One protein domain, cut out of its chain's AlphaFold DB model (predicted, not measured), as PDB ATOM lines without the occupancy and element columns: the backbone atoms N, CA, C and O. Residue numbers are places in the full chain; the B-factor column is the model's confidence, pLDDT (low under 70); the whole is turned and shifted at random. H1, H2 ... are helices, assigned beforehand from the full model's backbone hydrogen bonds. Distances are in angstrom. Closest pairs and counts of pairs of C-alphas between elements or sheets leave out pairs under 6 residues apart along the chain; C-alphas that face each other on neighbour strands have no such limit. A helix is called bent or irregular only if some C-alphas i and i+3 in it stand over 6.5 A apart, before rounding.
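What this domain is: This is residues 21 to 152 of the 335 residues of an uncharacterized protein of Rhizophagus irregularis (UniProt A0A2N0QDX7). A short helix, H3, forms the core and the long helix H2 crosses it; H1 and H5 cross to one side, H6 meets H2, and H4 makes a corner with H3. The all-helix printed part has 132 residues with six named helices, H1 to H6 in chain order; it is compact, radius of gyration of the C-alphas 14.7 A, spanning 41 by 34 by 31 A.

How they stand to each other: H2, residues 45 to 67, touches H3, residues 81 to 91, about perpendicular at 77 degrees, closest C-alphas Tyr 59 and Val 83, 5.1 A. H6, residues 132 to 142, touches H2, closest C-alphas Thr 142 and Leu 61, 6.4 A. H4, residues 94 to 104, and H3 only just touch, with 3 pairs of C-alphas within 8 A, only at the corner. H1, residues 24 to 38, touches H5, residues 116 to 126, closest C-alphas Ala 29 and His 120, 5.3 A. In the six helices every O i to N i+4 pair is within hydrogen-bond range.

Where its parts are: H2 measures 32.9 A from C-alpha 45 at (-26.243, 32.746, 303.699) to C-alpha 67 at (-29.174, 7.239, 283.158).

The domain as a whole: The printed part has no cut; links H2 to H3 and H4 to H5 are long; no printed residue is under 70 in pLDDT.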
ATOM      1  N   ILE A  21     -22.934  -3.953 306.538       74.94
ATOM      2  CA  ILE A  21     -23.182  -2.564 306.120       74.94
ATOM      3  C   ILE A  21     -22.468  -1.570 307.048       74.94
ATOM      4  O   ILE A  21     -21.795  -0.636 306.598       74.94
ATOM      5  N   VAL A  22     -22.612  -1.760 308.358       82.31
ATOM      6  CA  VAL A  22     -22.108  -0.881 309.416       82.31
ATOM      7  C   VAL A  22     -20.935  -1.563 310.102       82.31
ATOM      8  O   VAL A  22     -21.087  -2.374 311.008       82.31
ATOM      9  N   ASN A  23     -19.735  -1.191 309.677       87.88
ATOM     10  CA  ASN A  23     -18.484  -1.664 310.244       87.88
ATOM     11  C   ASN A  23     -17.513  -0.479 310.406       87.88
ATOM     12  O   ASN A  23     -17.760   0.609 309.874       87.88
ATOM     13  N   PRO A  24     -16.391  -0.644 311.130       89.12
ATOM     14  CA  PRO A  24     -15.469   0.460 311.389       89.12
ATOM     15  C   PRO A  24     -14.966   1.173 310.125       89.12
ATOM     16  O   PRO A  24     -14.758   2.384 310.149       89.12
ATOM     17  N   SER A  25     -14.809   0.446 309.011       89.12
ATOM     18  CA  SER A  25     -14.364   1.035 307.745       89.12
ATOM     19  C   SER A  25     -15.437   1.925 307.115       89.12
ATOM     20  O   SER A  25     -15.134   3.046 306.707       89.12
ATOM     21  N   THR A  26     -16.704   1.486 307.096       90.00
ATOM     22  CA  THR A  26     -17.805   2.284 306.538       90.00
ATOM     23  C   THR A  26     -18.127   3.489 307.411       90.00
ATOM     24  O   THR A  26     -18.379   4.569 306.880       90.00
ATOM     25  N   LEU A  27     -18.014   3.351 308.734       90.06
ATOM     26  CA  LEU A  27     -18.130   4.468 309.674       90.06
ATOM     27  C   LEU A  27     -17.029   5.513 309.465       90.06
ATOM     28  O   LEU A  27     -17.329   6.701 309.374       90.06
ATOM     29  N   ARG A  28     -15.765   5.092 309.334       91.06
ATOM     30  CA  ARG A  28     -14.645   6.005 309.053       91.06
ATOM     31  C   ARG A  28     -14.843   6.744 307.729       91.06
ATOM     32  O   ARG A  28     -14.696   7.964 307.687       91.06
ATOM     33  N   ALA A  29     -15.237   6.023 306.681       94.06
ATOM     34  CA  ALA A  29     -15.533   6.613 305.380       94.06
ATOM     35  C   ALA A  29     -16.680   7.632 305.455       94.06
ATOM     36  O   ALA A  29     -16.591   8.714 304.873       94.06
ATOM     37  N   HIS A  30     -17.738   7.324 306.210       92.81
ATOM     38  CA  HIS A  30     -18.868   8.231 306.405       92.81
ATOM     39  C   HIS A  30     -18.490   9.482 307.203       92.81
ATOM     40  O   HIS A  30     -18.847  10.583 306.798       92.81
ATOM     41  N   LEU A  31     -17.701   9.350 308.270       90.69
ATOM     42  CA  LEU A  31     -17.191  10.497 309.030       90.69
ATOM     43  C   LEU A  31     -16.301  11.408 308.173       90.69
ATOM     44  O   LEU A  31     -16.430  12.634 308.228       90.69
ATOM     45  N   ALA A  32     -15.439  10.820 307.339       92.38
ATOM     46  CA  ALA A  32     -14.641  11.575 306.381       92.38
ATOM     47  C   ALA A  32     -15.534  12.330 305.384       92.38
ATOM     48  O   ALA A  32     -15.304  13.514 305.141       92.38
ATOM     49  N   LEU A  33     -16.589  11.683 304.870       94.56
ATOM     50  CA  LEU A  33     -17.575  12.330 304.002       94.56
ATOM     51  C   LEU A  33     -18.226  13.519 304.713       94.56
ATOM     52  O   LEU A  33     -18.210  14.616 304.169       94.56
ATOM     53  N   LEU A  34     -18.759  13.334 305.924       92.56
ATOM     54  CA  LEU A  34     -19.417  14.412 306.670       92.56
ATOM     55  C   LEU A  34     -18.488  15.607 306.907       92.56
ATOM     56  O   LEU A  34     -18.922  16.747 306.763       92.56
ATOM     57  N   THR A  35     -17.215  15.346 307.208       89.62
ATOM     58  CA  THR A  35     -16.200  16.397 307.366       89.62
ATOM     59  C   THR A  35     -16.016  17.168 306.059       89.62
ATOM     60  O   THR A  35     -16.168  18.385 306.038       89.62
ATOM     61  N   LYS A  36     -15.809  16.463 304.938       92.81
ATOM     62  CA  LYS A  36     -15.670  17.091 303.614       92.81
ATOM     63  C   LYS A  36     -16.906  17.886 303.196       92.81
ATOM     64  O   LYS A  36     -16.764  18.929 302.573       92.81
ATOM     65  N   LEU A  37     -18.108  17.403 303.516       94.62
ATOM     66  CA  LEU A  37     -19.352  18.109 303.208       94.62
ATOM     67  C   LEU A  37     -19.539  19.357 304.081       94.62
ATOM     68  O   LEU A  37     -20.066  20.357 303.595       94.62
ATOM     69  N   LYS A  38     -19.093  19.324 305.344       91.31
ATOM     70  CA  LYS A  38     -19.116  20.489 306.238       91.31
ATOM     71  C   LYS A  38     -18.197  21.603 305.731       91.31
ATOM     72  O   LYS A  38     -18.605  22.758 305.769       91.31
ATOM     73  N   ASP A  39     -17.036  21.257 305.175       92.19
ATOM     74  CA  ASP A  39     -16.086  22.221 304.591       92.19
ATOM     75  C   ASP A  39     -16.660  23.003 303.389       92.19
ATOM     76  O   ASP A  39     -16.107  24.029 302.998       92.19
ATOM     77  N   LEU A  40     -17.764  22.537 302.785       95.12
ATOM     78  CA  LEU A  40     -18.428  23.221 301.666       95.12
ATOM     79  C   LEU A  40     -19.390  24.332 302.105       95.12
ATOM     80  O   LEU A  40     -19.888  25.070 301.252       95.12
ATOM     81  N   GLU A  41     -19.716  24.424 303.392       95.06
ATOM     82  CA  GLU A  41     -20.630  25.441 303.906       95.06
ATOM     83  C   GLU A  41     -20.030  26.843 303.777       95.06
ATOM     84  O   GLU A  41     -18.899  27.093 304.195       95.06
ATOM     85  N   GLN A  42     -20.796  27.764 303.190       95.62
ATOM     86  CA  GLN A  42     -20.337  29.136 303.000       95.62
ATOM     87  C   GLN A  42     -20.777  30.016 304.181       95.62
ATOM     88  O   GLN A  42     -21.916  29.892 304.636       95.62
ATOM     89  N   PRO A  43     -19.923  30.938 304.669       93.44
ATOM     90  CA  PRO A  43     -20.278  31.813 305.789       93.44
ATOM     91  C   PRO A  43     -21.446  32.764 305.493       93.44
ATOM     92  O   PRO A  43     -22.220  33.093 306.389       93.44
ATOM     93  N   ASP A  44     -21.557  33.236 304.248       95.56
ATOM     94  CA  ASP A  44     -22.652  34.104 303.817       95.56
ATOM     95  C   ASP A  44     -23.855  33.270 303.357       95.56
ATOM     96  O   ASP A  44     -23.739  32.427 302.468       95.56
ATOM     97  N   GLU A  45     -25.030  33.538 303.933       92.88
ATOM     98  CA  GLU A  45     -26.243  32.746 303.699       92.88
ATOM     99  C   GLU A  45     -26.718  32.777 302.234       92.88
ATOM    100  O   GLU A  45     -27.307  31.808 301.748       92.88
ATOM    101  N   GLN A  46     -26.505  33.886 301.517       92.75
ATOM    102  CA  GLN A  46     -26.937  34.007 300.123       92.75
ATOM    103  C   GLN A  46     -25.973  33.293 299.183       92.75
ATOM    104  O   GLN A  46     -26.424  32.611 298.259       92.75
ATOM    105  N   ILE A  47     -24.669  33.423 299.430       95.50
ATOM    106  CA  ILE A  47     -23.630  32.688 298.703       95.50
ATOM    107  C   ILE A  47     -23.801  31.184 298.932       95.50
ATOM    108  O   ILE A  47     -23.782  30.421 297.967       95.50
ATOM    109  N   ASP A  48     -24.053  30.763 300.172       96.56
ATOM    110  CA  ASP A  48     -24.310  29.362 300.511       96.56
ATOM    111  C   ASP A  48     -25.535  28.821 299.770       96.56
ATOM    112  O   ASP A  48     -25.475  27.785 299.107       96.56
ATOM    113  N   LEU A  49     -26.650  29.555 299.810       96.00
ATOM    114  CA  LEU A  49     -27.859  29.128 299.119       96.00
ATOM    115  C   LEU A  49     -27.660  29.079 297.600       96.00
ATOM    116  O   LEU A  49     -28.110  28.131 296.958       96.00
ATOM    117  N   ARG A  50     -26.961  30.056 297.015       97.00
ATOM    118  CA  ARG A  50     -26.592  30.026 295.593       97.00
ATOM    119  C   ARG A  50     -25.769  28.782 295.263       97.00
ATOM    120  O   ARG A  50     -26.079  28.106 294.284       97.00
ATOM    121  N   TYR A  51     -24.763  28.474 296.079       98.12
ATOM    122  CA  TYR A  51     -23.917  27.295 295.911       98.12
ATOM    123  C   TYR A  51     -24.746  26.006 295.929       98.12
ATOM    124  O   TYR A  51     -24.627  25.186 295.020       98.12
ATOM    125  N   LEU A  52     -25.661  25.854 296.891       98.00
ATOM    126  CA  LEU A  52     -26.532  24.678 296.972       98.00
ATOM    127  C   LEU A  52     -27.508  24.577 295.787       98.00
ATOM    128  O   LEU A  52     -27.758  23.478 295.294       98.00
ATOM    129  N   LEU A  53     -28.038  25.702 295.297       97.56
ATOM    130  CA  LEU A  53     -28.901  25.720 294.110       97.56
ATOM    131  C   LEU A  53     -28.135  25.281 292.851       97.56
ATOM    132  O   LEU A  53     -28.651  24.470 292.083       97.56
ATOM    133  N   ARG A  54     -26.889  25.738 292.673       98.06
ATOM    134  CA  ARG A  54     -25.999  25.281 291.589       98.06
ATOM    135  C   ARG A  54     -25.633  23.805 291.723       98.06
ATOM    136  O   ARG A  54     -25.680  23.071 290.737       98.06
ATOM    137  N   ALA A  55     -25.323  23.354 292.935       98.50
ATOM    138  CA  ALA A  55     -25.048  21.948 293.215       98.50
ATOM    139  C   ALA A  55     -26.261  21.064 292.871       98.50
ATOM    140  O   ALA A  55     -26.104  19.975 292.322       98.50
ATOM    141  N   GLN A  56     -27.485  21.545 293.121       98.31
ATOM    142  CA  GLN A  56     -28.709  20.841 292.737       98.31
ATOM    143  C   GLN A  56     -28.885  20.762 291.210       98.31
ATOM    144  O   GLN A  56     -29.274  19.708 290.708       98.31
ATOM    145  N   GLU A  57     -28.588  21.830 290.458       97.69
ATOM    146  CA  GLU A  57     -28.581  21.782 288.984       97.69
ATOM    147  C   GLU A  57     -27.559  20.752 288.472       97.69
ATOM    148  O   GLU A  57     -27.877  19.928 287.612       97.69
ATOM    149  N   ARG A  58     -26.354  20.736 289.056       98.38
ATOM    150  CA  ARG A  58     -25.298  19.761 288.737       98.38
ATOM    151  C   ARG A  58     -25.684  18.330 289.125       98.38
ATOM    152  O   ARG A  58     -25.347  17.398 288.400       98.38
ATOM    153  N   TYR A  59     -26.445  18.137 290.200       98.44
ATOM    154  CA  TYR A  59     -26.963  16.822 290.581       98.44
ATOM    155  C   TYR A  59     -27.952  16.250 289.558       98.44
ATOM    156  O   TYR A  59     -27.901  15.056 289.277       98.44
ATOM    157  N   ILE A  60     -28.793  17.080 288.940       96.94
ATOM    158  CA  ILE A  60     -29.665  16.625 287.844       96.94
ATOM    159  C   ILE A  60     -28.815  16.139 286.660       96.94
ATOM    160  O   ILE A  60     -29.034  15.036 286.169       96.94
ATOM    161  N   LEU A  61     -27.775  16.893 286.276       97.06
ATOM    162  CA  LEU A  61     -26.844  16.479 285.213       97.06
ATOM    163  C   LEU A  61     -26.136  15.157 285.538       97.06
ATOM    164  O   LEU A  61     -25.882  14.348 284.646       97.06
ATOM    165  N   TRP A  62     -25.809  14.936 286.811       96.31
ATOM    166  CA  TRP A  62     -25.223  13.685 287.276       96.31
ATOM    167  C   TRP A  62     -26.182  12.505 287.139       96.31
ATOM    168  O   TRP A  62     -25.792  11.463 286.617       96.31
ATOM    169  N   LEU A  63     -27.435  12.661 287.558       94.44
ATOM    170  CA  LEU A  63     -28.437  11.608 287.409       94.44
ATOM    171  C   LEU A  63     -28.733  11.306 285.932       94.44
ATOM    172  O   LEU A  63     -28.838  10.138 285.564       94.44
ATOM    173  N   ASP A  64     -28.768  12.325 285.070       93.06
ATOM    174  CA  ASP A  64     -28.916  12.147 283.621       93.06
ATOM    175  C   ASP A  64     -27.712  11.408 283.013       93.06
ATOM    176  O   ASP A  64     -27.874  10.526 282.165       93.06
ATOM    177  N   LEU A  65     -26.492  11.706 283.477       92.38
ATOM    178  CA  LEU A  65     -25.289  10.961 283.100       92.38
ATOM    179  C   LEU A  65     -25.400   9.493 283.521       92.38
ATOM    180  O   LEU A  65     -25.146   8.614 282.691       92.38
ATOM    181  N   LEU A  66     -25.798   9.236 284.771       89.75
ATOM    182  CA  LEU A  66     -26.022   7.884 285.280       89.75
ATOM    183  C   LEU A  66     -27.130   7.152 284.522       89.75
ATOM    184  O   LEU A  66     -27.050   5.937 284.420       89.75
ATOM    185  N   GLY A  67     -28.119   7.859 283.965       83.81
ATOM    186  CA  GLY A  67     -29.174   7.239 283.158       83.81
ATOM    187  C   GLY A  67     -28.902   7.058 281.687       83.81
ATOM    188  O   GLY A  67     -29.438   6.147 281.061       83.81
ATOM    189  N   SER A  68     -27.976   7.829 281.135       82.38
ATOM    190  CA  SER A  68     -27.516   7.622 279.763       82.38
ATOM    191  C   SER A  68     -26.655   6.362 279.580       82.38
ATOM    192  O   SER A  68     -26.333   5.998 278.445       82.38
ATOM    193  N   ARG A  69     -26.229   5.712 280.672       73.94
ATOM    194  CA  ARG A  69     -25.307   4.571 280.660       73.94
ATOM    195  C   ARG A  69     -25.662   3.561 281.742       73.94
ATOM    196  O   ARG A  69     -25.977   3.927 282.859       73.94
ATOM    197  N   ASN A  70     -25.457   2.281 281.458       72.06
ATOM    198  CA  ASN A  70     -25.526   1.237 282.480       72.06
ATOM    199  C   ASN A  70     -24.202   1.171 283.257       72.06
ATOM    200  O   ASN A  70     -23.404   0.253 283.051       72.06
ATOM    201  N   PHE A  71     -23.937   2.176 284.096       80.56
ATOM    202  CA  PHE A  71     -22.858   2.082 285.078       80.56
ATOM    203  C   PHE A  71     -23.203   1.036 286.147       80.56
ATOM    204  O   PHE A  71     -24.370   0.792 286.445       80.56
ATOM    205  N   ASN A  72     -22.177   0.418 286.715       79.44
ATOM    206  CA  ASN A  72     -22.266  -0.420 287.905       79.44
ATOM    207  C   ASN A  72     -21.284   0.092 288.969       79.44
ATOM    208  O   ASN A  72     -20.494   1.002 288.702       79.44
ATOM    209  N   ASP A  73     -21.318  -0.496 290.161       78.06
ATOM    210  CA  ASP A  73     -20.520  -0.022 291.300       78.06
ATOM    211  C   ASP A  73     -19.002  -0.045 291.030       78.06
ATOM    212  O   ASP A  73     -18.266   0.801 291.542       78.06
ATOM    213  N   ASP A  74     -18.536  -0.949 290.161       76.94
ATOM    214  CA  ASP A  74     -17.119  -1.092 289.812       76.94
ATOM    215  C   ASP A  74     -16.629  -0.027 288.817       76.94
ATOM    216  O   ASP A  74     -15.458   0.360 288.842       76.94
ATOM    217  N   ASN A  75     -17.498   0.444 287.916       81.75
ATOM    218  CA  ASN A  75     -17.103   1.292 286.784       81.75
ATOM    219  C   ASN A  75     -17.718   2.699 286.783       81.75
ATOM    220  O   ASN A  75     -17.338   3.524 285.946       81.75
ATOM    221  N   MET A  76     -18.639   2.994 287.703       89.44
ATOM    222  CA  MET A  76     -19.240   4.318 287.827       89.44
ATOM    223  C   MET A  76     -18.150   5.360 288.139       89.44
ATOM    224  O   MET A  76     -17.329   5.119 289.021       89.44
ATOM    225  N   PRO A  77     -18.091   6.522 287.465       91.94
ATOM    226  CA  PRO A  77     -17.230   7.616 287.918       91.94
ATOM    227  C   PRO A  77     -17.621   8.079 289.332       91.94
ATOM    228  O   PRO A  77     -18.723   7.810 289.803       91.94
ATOM    229  N   ILE A  78     -16.742   8.796 290.029       94.81
ATOM    230  CA  ILE A  78     -17.181   9.544 291.214       94.81
ATOM    231  C   ILE A  78     -17.797  10.883 290.772       94.81
ATOM    232  O   ILE A  78     -17.322  11.467 289.794       94.81
ATOM    233  N   PRO A  79     -18.850  11.385 291.439       96.75
ATOM    234  CA  PRO A  79     -19.350  12.727 291.172       96.75
ATOM    235  C   PRO A  79     -18.421  13.779 291.788       96.75
ATOM    236  O   PRO A  79     -17.750  13.465 292.771       96.75
ATOM    237  N   PRO A  80     -18.456  15.035 291.309       98.00
ATOM    238  CA  PRO A  80     -17.930  16.175 292.054       98.00
ATOM    239  C   PRO A  80     -18.462  16.262 293.492       98.00
ATOM    240  O   PRO A  80     -19.593  15.856 293.775       98.00
ATOM    241  N   ILE A  81     -17.698  16.872 294.402       98.00
ATOM    242  CA  ILE A  81     -18.047  16.891 295.832       98.00
ATOM    243  C   ILE A  81     -19.360  17.635 296.139       98.00
ATOM    244  O   ILE A  81     -20.104  17.220 297.027       98.00
ATOM    245  N   ASP A  82     -19.693  18.688 295.389       98.50
ATOM    246  CA  ASP A  82     -20.968  19.401 295.514       98.50
ATOM    247  C   ASP A  82     -22.154  18.510 295.110       98.50
ATOM    248  O   ASP A  82     -23.202  18.523 295.754       98.50
ATOM    249  N   VAL A  83     -21.960  17.654 294.106       98.50
ATOM    250  CA  VAL A  83     -22.961  16.677 293.673       98.50
ATOM    251  C   VAL A  83     -23.086  15.541 294.687       98.50
ATOM    252  O   VAL A  83     -24.207  15.154 295.024       98.50
ATOM    253  N   CYS A  84     -21.968  15.048 295.238       97.88
ATOM    254  CA  CYS A  84     -21.987  14.108 296.364       97.88
ATOM    255  C   CYS A  84     -22.825  14.651 297.522       97.88
ATOM    256  O   CYS A  84     -23.544  13.886 298.162       97.88
ATOM    257  N   TYR A  85     -22.759  15.961 297.772       97.88
ATOM    258  CA  TYR A  85     -23.503  16.598 298.849       97.88
ATOM    259  C   TYR A  85     -25.019  16.473 298.660       97.88
ATOM    260  O   TYR A  85     -25.742  16.022 299.558       97.88
ATOM    261  N   ILE A  86     -25.504  16.839 297.473       98.62
ATOM    262  CA  ILE A  86     -26.931  16.772 297.155       98.62
ATOM    263  C   ILE A  86     -27.399  15.315 297.088       98.62
ATOM    264  O   ILE A  86     -28.443  14.986 297.655       98.62
ATOM    265  N   TRP A  87     -26.613  14.424 296.472       98.00
ATOM    266  CA  TRP A  87     -26.955  13.006 296.367       98.00
ATOM    267  C   TRP A  87     -27.038  12.335 297.741       98.00
ATOM    268  O   TRP A  87     -28.044  11.695 298.049       98.00
ATOM    269  N   HIS A  88     -26.040  12.549 298.606       97.38
ATOM    270  CA  HIS A  88     -26.058  12.062 299.988       97.38
ATOM    271  C   HIS A  88     -27.294  12.568 300.738       97.38
ATOM    272  O   HIS A  88     -28.012  11.775 301.343       97.38
ATOM    273  N   SER A  89     -27.605  13.860 300.623       97.88
ATOM    274  CA  SER A  89     -28.769  14.458 301.290       97.88
ATOM    275  C   SER A  89     -30.101  13.895 300.785       97.88
ATOM    276  O   SER A  89     -31.045  13.750 301.564       97.88
ATOM    277  N   HIS A  90     -30.184  13.535 299.502       97.75
ATOM    278  CA  HIS A  90     -31.347  12.861 298.929       97.75
ATOM    279  C   HIS A  90     -31.510  11.439 299.499       97.75
ATOM    280  O   HIS A  90     -32.610  11.058 299.905       97.75
ATOM    281  N   LEU A  91     -30.408  10.689 299.619       96.44
ATOM    282  CA  LEU A  91     -30.379   9.323 300.165       96.44
ATOM    283  C   LEU A  91     -30.820   9.242 301.635       96.44
ATOM    284  O   LEU A  91     -31.356   8.219 302.055       96.44
ATOM    285  N   LEU A  92     -30.686  10.328 302.407       95.38
ATOM    286  CA  LEU A  92     -31.216  10.420 303.779       95.38
ATOM    287  C   LEU A  92     -32.753  10.383 303.848       95.38
ATOM    288  O   LEU A  92     -33.327  10.289 304.933       95.38
ATOM    289  N   SER A  93     -33.438  10.459 302.706       95.31
ATOM    290  CA  SER A  93     -34.874  10.208 302.565       95.31
ATOM    291  C   SER A  93     -35.103   8.991 301.656       95.31
ATOM    292  O   SER A  93     -35.617   9.152 300.550       95.31
ATOM    293  N   PRO A  94     -34.758   7.763 302.094       93.50
ATOM    294  CA  PRO A  94     -34.593   6.604 301.208       93.50
ATOM    295  C   PRO A  94     -35.851   6.256 300.405       93.50
ATOM    296  O   PRO A  94     -35.764   5.973 299.216       93.50
ATOM    297  N   LEU A  95     -37.039   6.357 301.012       94.25
ATOM    298  CA  LEU A  95     -38.305   6.091 300.314       94.25
ATOM    299  C   LEU A  95     -38.618   7.139 299.235       94.25
ATOM    300  O   LEU A  95     -39.252   6.821 298.233       94.25
ATOM    301  N   ARG A  96     -38.178   8.388 299.437       95.06
ATOM    302  CA  ARG A  96     -38.333   9.476 298.463       95.06
ATOM    303  C   ARG A  96     -37.319   9.358 297.341       95.06
ATOM    304  O   ARG A  96     -37.716   9.438 296.189       95.06
ATOM    305  N   TYR A  97     -36.067   9.064 297.686       95.44
ATOM    306  CA  TYR A  97     -35.027   8.756 296.711       95.44
ATOM    307  C   TYR A  97     -35.452   7.616 295.787       95.44
ATOM    308  O   TYR A  97     -35.455   7.782 294.571       95.44
ATOM    309  N   TYR A  98     -35.891   6.493 296.360       93.31
ATOM    310  CA  TYR A  98     -36.334   5.331 295.595       93.31
ATOM    311  C   TYR A  98     -37.502   5.664 294.655       93.31
ATOM    312  O   TYR A  98     -37.452   5.350 293.468       93.31
ATOM    313  N   GLU A  99     -38.525   6.365 295.155       94.12
ATOM    314  CA  GLU A  99     -39.650   6.810 294.325       94.12
ATOM    315  C   GLU A  99     -39.220   7.777 293.211       94.12
ATOM    316  O   GLU A  99     -39.683   7.652 292.079       94.12
ATOM    317  N   ASP A 100     -38.350   8.739 293.515       95.31
ATOM    318  CA  ASP A 100     -37.895   9.728 292.542       95.31
ATOM    319  C   ASP A 100     -37.055   9.094 291.435       95.31
ATOM    320  O   ASP A 100     -37.252   9.447 290.273       95.31
ATOM    321  N   MET A 101     -36.191   8.124 291.753       93.06
ATOM    322  CA  MET A 101     -35.427   7.406 290.727       93.06
ATOM    323  C   MET A 101     -36.357   6.653 289.769       93.06
ATOM    324  O   MET A 101     -36.223   6.804 288.559       93.06
ATOM    325  N   LEU A 102     -37.355   5.932 290.288       90.06
ATOM    326  CA  LEU A 102     -38.313   5.176 289.466       90.06
ATOM    327  C   LEU A 102     -39.271   6.054 288.657       90.06
ATOM    328  O   LEU A 102     -39.782   5.634 287.623       90.06
ATOM    329  N   ARG A 103     -39.583   7.253 289.153       91.31
ATOM    330  CA  ARG A 103     -40.521   8.168 288.493       91.31
ATOM    331  C   ARG A 103     -39.852   9.012 287.414       91.31
ATOM    332  O   ARG A 103     -40.495   9.334 286.417       91.31
ATOM    333  N   ILE A 104     -38.620   9.451 287.662       91.06
ATOM    334  CA  ILE A 104     -37.901  10.377 286.781       91.06
ATOM    335  C   ILE A 104     -37.148   9.608 285.686       91.06
ATOM    336  O   ILE A 104     -37.063  10.097 284.561       91.06
ATOM    337  N   TYR A 105     -36.652   8.408 285.993       88.50
ATOM    338  CA  TYR A 105     -35.813   7.607 285.104       88.50
ATOM    339  C   TYR A 105     -36.452   6.253 284.784       88.50
ATOM    340  O   TYR A 105     -37.473   5.883 285.362       88.50
ATOM    341  N   ASP A 106     -35.878   5.525 283.824       80.69
ATOM    342  CA  ASP A 106     -36.382   4.208 283.429       80.69
ATOM    343  C   ASP A 106     -36.267   3.223 284.613       80.69
ATOM    344  O   ASP A 106     -35.165   3.041 285.131       80.69
ATOM    345  N   PRO A 107     -37.350   2.545 285.039       74.19
ATOM    346  CA  PRO A 107     -37.292   1.531 286.094       74.19
ATOM    347  C   PRO A 107     -36.323   0.372 285.815       74.19
ATOM    348  O   PRO A 107     -35.880  -0.301 286.745       74.19
ATOM    349  N   GLN A 108     -35.999   0.105 284.546       74.06
ATOM    350  CA  GLN A 108     -35.007  -0.906 284.164       74.06
ATOM    351  C   GLN A 108     -33.571  -0.436 284.406       74.06
ATOM    352  O   GLN A 108     -32.647  -1.256 284.459       74.06
ATOM    353  N   GLN A 109     -33.372   0.871 284.552       75.88
ATOM    354  CA  GLN A 109     -32.081   1.449 284.846       75.88
ATOM    355  C   GLN A 109     -31.674   1.107 286.278       75.88
ATOM    356  O   GLN A 109     -32.341   1.450 287.254       75.88
ATOM    357  N   LYS A 110     -30.523   0.453 286.411       75.94
ATOM    358  CA  LYS A 110     -29.919   0.203 287.716       75.94
ATOM    359  C   LYS A 110     -29.066   1.399 288.092       75.94
ATOM    360  O   LYS A 110     -27.997   1.597 287.521       75.94
ATOM    361  N   PHE A 111     -29.553   2.194 289.037       83.00
ATOM    362  CA  PHE A 111     -28.725   3.219 289.650       83.00
ATOM    363  C   PHE A 111     -27.667   2.548 290.532       83.00
ATOM    364  O   PHE A 111     -28.042   1.729 291.371       83.00
ATOM    365  N   PRO A 112     -26.378   2.867 290.335       86.50
ATOM    366  CA  PRO A 112     -25.308   2.367 291.191       86.50
ATOM    367  C   PRO A 112     -25.443   2.906 292.617       86.50
ATOM    368  O   PRO A 112     -26.055   3.958 292.854       86.50
ATOM    369  N   ASP A 113     -24.828   2.196 293.554       89.12
ATOM    370  CA  ASP A 113     -24.780   2.610 294.947       89.12
ATOM    371  C   ASP A 113     -23.921   3.867 295.124       89.12
ATOM    372  O   ASP A 113     -23.006   4.176 294.351       89.12
ATOM    373  N   PHE A 114     -24.200   4.613 296.195       93.00
ATOM    374  CA  PHE A 114     -23.378   5.761 296.550       93.00
ATOM    375  C   PHE A 114     -21.933   5.301 296.825       93.00
ATOM    376  O   PHE A 114     -21.723   4.456 297.702       93.00
ATOM    377  N   PRO A 115     -20.910   5.865 296.150       93.62
ATOM    378  CA  PRO A 115     -19.566   5.290 296.115       93.62
ATOM    379  C   PRO A 115     -18.735   5.651 297.361       93.62
ATOM    380  O   PRO A 115     -17.609   6.132 297.251       93.62
ATOM    381  N   LEU A 116     -19.272   5.430 298.567       94.00
ATOM    382  CA  LEU A 116     -18.699   5.899 299.835       94.00
ATOM    383  C   LEU A 116     -17.258   5.420 300.058       94.00
ATOM    384  O   LEU A 116     -16.380   6.226 300.359       94.00
ATOM    385  N   LYS A 117     -17.014   4.113 299.905       91.25
ATOM    386  CA  LYS A 117     -15.678   3.523 300.105       91.25
ATOM    387  C   LYS A 117     -14.679   4.076 299.091       91.25
ATOM    388  O   LYS A 117     -13.604   4.521 299.468       91.25
ATOM    389  N   ARG A 118     -15.072   4.146 297.817       92.25
ATOM    390  CA  ARG A 118     -14.216   4.666 296.745       92.25
ATOM    391  C   ARG A 118     -13.888   6.149 296.929       92.25
ATOM    392  O   ARG A 118     -12.752   6.545 296.689       92.25
ATOM    393  N   LEU A 119     -14.853   6.955 297.372       95.06
ATOM    394  CA  LEU A 119     -14.619   8.355 297.732       95.06
ATOM    395  C   LEU A 119     -13.571   8.470 298.846       95.06
ATOM    396  O   LEU A 119     -12.615   9.228 298.704       95.06
ATOM    397  N   HIS A 120     -13.716   7.681 299.912       94.62
ATOM    398  CA  HIS A 120     -12.759   7.655 301.017       94.62
ATOM    399  C   HIS A 120     -11.354   7.230 300.565       94.62
ATOM    400  O   HIS A 120     -10.385   7.924 300.873       94.62
ATOM    401  N   ASP A 121     -11.239   6.164 299.771       93.31
ATOM    402  CA  ASP A 121      -9.953   5.686 299.249       93.31
ATOM    403  C   ASP A 121      -9.251   6.741 298.382       93.31
ATOM    404  O   ASP A 121      -8.028   6.877 298.429       93.31
ATOM    405  N   ILE A 122     -10.012   7.496 297.582       93.12
ATOM    406  CA  ILE A 122      -9.484   8.606 296.779       93.12
ATOM    407  C   ILE A 122      -8.963   9.717 297.688       93.12
ATOM    408  O   ILE A 122      -7.874  10.232 297.446       93.12
ATOM    409  N   TRP A 123      -9.686  10.068 298.751       94.31
ATOM    410  CA  TRP A 123      -9.239  11.107 299.680       94.31
ATOM    411  C   TRP A 123      -7.968  10.717 300.430       94.31
ATOM    412  O   TRP A 123      -7.090  11.567 300.583       94.31
ATOM    413  N   GLU A 124      -7.837   9.453 300.847       91.75
ATOM    414  CA  GLU A 124      -6.618   8.956 301.496       91.75
ATOM    415  C   GLU A 124      -5.421   8.922 300.531       91.75
ATOM    416  O   GLU A 124      -4.304   9.240 300.935       91.75
ATOM    417  N   LYS A 125      -5.636   8.589 299.250       91.75
ATOM    418  CA  LYS A 125      -4.561   8.509 298.242       91.75
ATOM    419  C   LYS A 125      -4.138   9.868 297.688       91.75
ATOM    420  O   LYS A 125      -2.947  10.122 297.536       91.75
ATOM    421  N   ASN A 126      -5.105  10.725 297.367       88.06
ATOM    422  CA  ASN A 126      -4.884  11.932 296.567       88.06
ATOM    423  C   ASN A 126      -4.866  13.215 297.410       88.06
ATOM    424  O   ASN A 126      -4.655  14.296 296.865       88.06
ATOM    425  N   ASN A 127      -5.094  13.117 298.727       82.50
ATOM    426  CA  ASN A 127      -5.197  14.254 299.647       82.50
ATOM    427  C   ASN A 127      -6.204  15.328 299.174       82.50
ATOM    428  O   ASN A 127      -6.004  16.531 299.344       82.50
ATOM    429  N   GLY A 128      -7.294  14.894 298.539       87.69
ATOM    430  CA  GLY A 128      -8.269  15.773 297.903       87.69
ATOM    431  C   GLY A 128      -9.331  14.993 297.138       87.69
ATOM    432  O   GLY A 128      -9.264  13.773 297.030       87.69
ATOM    433  N   HIS A 129     -10.334  15.702 296.622       93.38
ATOM    434  CA  HIS A 129     -11.426  15.118 295.845       93.38
ATOM    435  C   HIS A 129     -11.116  15.220 294.341       93.38
ATOM    436  O   HIS A 129     -11.731  16.004 293.620       93.38
ATOM    437  N   THR A 130     -10.105  14.480 293.890       91.56
ATOM    438  CA  THR A 130      -9.615  14.504 292.501       91.56
ATOM    439  C   THR A 130      -9.498  13.088 291.942       91.56
ATOM    440  O   THR A 130      -8.994  12.185 292.613       91.56
ATOM    441  N   ASP A 131      -9.987  12.885 290.720       93.75
ATOM    442  CA  ASP A 131      -9.922  11.627 289.966       93.75
ATOM    443  C   ASP A 131      -9.950  11.937 288.464       93.75
ATOM    444  O   ASP A 131     -11.004  12.220 287.897       93.75
ATOM    445  N   SER A 132      -8.788  11.857 287.806       93.62
ATOM    446  CA  SER A 132      -8.600  12.322 286.417       93.62
ATOM    447  C   SER A 132      -9.617  11.739 285.425       93.62
ATOM    448  O   SER A 132     -10.056  12.425 284.500       93.62
ATOM    449  N   ASN A 133     -10.000  10.471 285.606       93.44
ATOM    450  CA  ASN A 133     -10.982   9.816 284.747       93.44
ATOM    451  C   ASN A 133     -12.394  10.377 284.979       93.44
ATOM    452  O   ASN A 133     -13.065  10.758 284.020       93.44
ATOM    453  N   SER A 134     -12.834  10.476 286.236       95.12
ATOM    454  CA  SER A 134     -14.143  11.054 286.573       95.12
ATOM    455  C   SER A 134     -14.237  12.531 286.189       95.12
ATOM    456  O   SER A 134     -15.250  12.945 285.629       95.12
ATOM    457  N   GLU A 135     -13.164  13.299 286.391       96.88
ATOM    458  CA  GLU A 135     -13.049  14.702 285.979       96.88
ATOM    459  C   GLU A 135     -13.231  14.871 284.468       96.88
ATOM    460  O   GLU A 135     -14.013  15.712 284.016       96.88
ATOM    461  N   SER A 136     -12.556  14.026 283.684       96.38
ATOM    462  CA  SER A 136     -12.652  14.041 282.223       96.38
ATOM    463  C   SER A 136     -14.061  13.685 281.749       96.38
ATOM    464  O   SER A 136     -14.625  14.394 280.913       96.38
ATOM    465  N   ILE A 137     -14.667  12.632 282.315       95.06
ATOM    466  CA  ILE A 137     -16.043  12.227 281.990       95.06
ATOM    467  C   ILE A 137     -17.026  13.349 282.340       95.06
ATOM    468  O   ILE A 137     -17.887  13.683 281.523       95.06
ATOM    469  N   TRP A 138     -16.891  13.950 283.524       96.75
ATOM    470  CA  TRP A 138     -17.743  15.046 283.975       96.75
ATOM    471  C   TRP A 138     -17.671  16.238 283.020       96.75
ATOM    472  O   TRP A 138     -18.707  16.669 282.501       96.75
ATOM    473  N   ALA A 139     -16.465  16.726 282.723       96.81
ATOM    474  CA  ALA A 139     -16.257  17.872 281.843       96.81
ATOM    475  C   ALA A 139     -16.742  17.598 280.409       96.81
ATOM    476  O   ALA A 139     -17.399  18.447 279.798       96.81
ATOM    477  N   GLU A 140     -16.479  16.403 279.867       95.75
ATOM    478  CA  GLU A 140     -16.923  16.015 278.525       95.75
ATOM    479  C   GLU A 140     -18.453  16.001 278.426       95.75
ATOM    480  O   GLU A 140     -19.006  16.508 277.445       95.75
ATOM    481  N   ARG A 141     -19.132  15.423 279.422       94.50
ATOM    482  CA  ARG A 141     -20.563  15.093 279.345       94.50
ATOM    483  C   ARG A 141     -21.469  16.229 279.777       94.50
ATOM    484  O   ARG A 141     -22.493  16.456 279.144       94.50
ATOM    485  N   THR A 142     -21.087  16.941 280.829       95.69
ATOM    486  CA  THR A 142     -21.929  17.984 281.431       95.69
ATOM    487  C   THR A 142     -21.543  19.386 280.978       95.69
ATOM    488  O   THR A 142     -22.328  20.319 281.130       95.69
ATOM    489  N   LYS A 143     -20.334  19.543 280.415       96.81
ATOM    490  CA  LYS A 143     -19.724  20.844 280.096       96.81
ATOM    491  C   LYS A 143     -19.607  21.765 281.320       96.81
ATOM    492  O   LYS A 143     -19.566  22.983 281.165       96.81
ATOM    493  N   GLN A 144     -19.564  21.193 282.522       97.19
ATOM    494  CA  GLN A 144     -19.383  21.908 283.783       97.19
ATOM    495  C   GLN A 144     -17.953  21.722 284.314       97.19
ATOM    496  O   GLN A 144     -17.335  20.682 284.061       97.19
ATOM    497  N   PRO A 145     -17.415  22.692 285.075       97.12
ATOM    498  CA  PRO A 145     -16.141  22.517 285.767       97.12
ATOM    499  C   PRO A 145     -16.257  21.438 286.851       97.12
ATOM    500  O   PRO A 145     -17.331  21.242 287.425       97.12
ATOM    501  N   TRP A 146     -15.155  20.751 287.163       97.31
ATOM    502  CA  TRP A 146     -15.134  19.761 288.246       97.31
ATOM    503  C   TRP A 146     -15.435  20.401 289.602       97.31
ATOM    504  O   TRP A 146     -16.351  19.979 290.296       97.31
ATOM    505  N   VAL A 147     -14.731  21.479 289.945       97.12
ATOM    506  CA  VAL A 147     -14.986  22.241 291.172       97.12
ATOM    507  C   VAL A 147     -16.078  23.273 290.906       97.12
ATOM    508  O   VAL A 147     -15.995  24.032 289.940       97.12
ATOM    509  N   LEU A 148     -17.109  23.287 291.750       97.62
ATOM    510  CA  LEU A 148     -18.098  24.358 291.762       97.62
ATOM    511  C   LEU A 148     -17.521  25.553 292.525       97.62
ATOM    512  O   LEU A 148     -17.190  25.421 293.698       97.62
ATOM    513  N   ASP A 149     -17.399  26.704 291.865       96.69
ATOM    514  CA  ASP A 149     -16.940  27.937 292.507       96.69
ATOM    515  C   ASP A 149     -18.075  28.548 293.352       96.69
ATOM    516  O   ASP A 149     -19.107  28.929 292.792       96.69
ATOM    517  N   PRO A 150     -17.911  28.697 294.682       94.56
ATOM    518  CA  PRO A 150     -18.886  29.391 295.518       94.56
ATOM    519  C   PRO A 150     -19.144  30.830 295.085       94.56
ATOM    520  O   PRO A 150     -20.230  31.350 295.347       94.56
ATOM    521  N   ASN A 151     -18.191  31.468 294.405       92.44
ATOM    522  CA  ASN A 151     -18.293  32.842 293.929       92.44
ATOM    523  C   ASN A 151     -18.939  32.978 292.546       92.44
ATOM    524  O   ASN A 151     -19.103  34.111 292.090       92.44
ATOM    525  N   ASP A 152     -19.359  31.877 291.909       93.50
ATOM    526  CA  ASP A 152     -20.060  31.918 290.625       93.50
ATOM    527  C   ASP A 152     -21.303  32.814 290.709       93.50
ATOM    528  O   ASP A 152     -22.319  32.470 291.313       93.50
TER     529      ASP A 152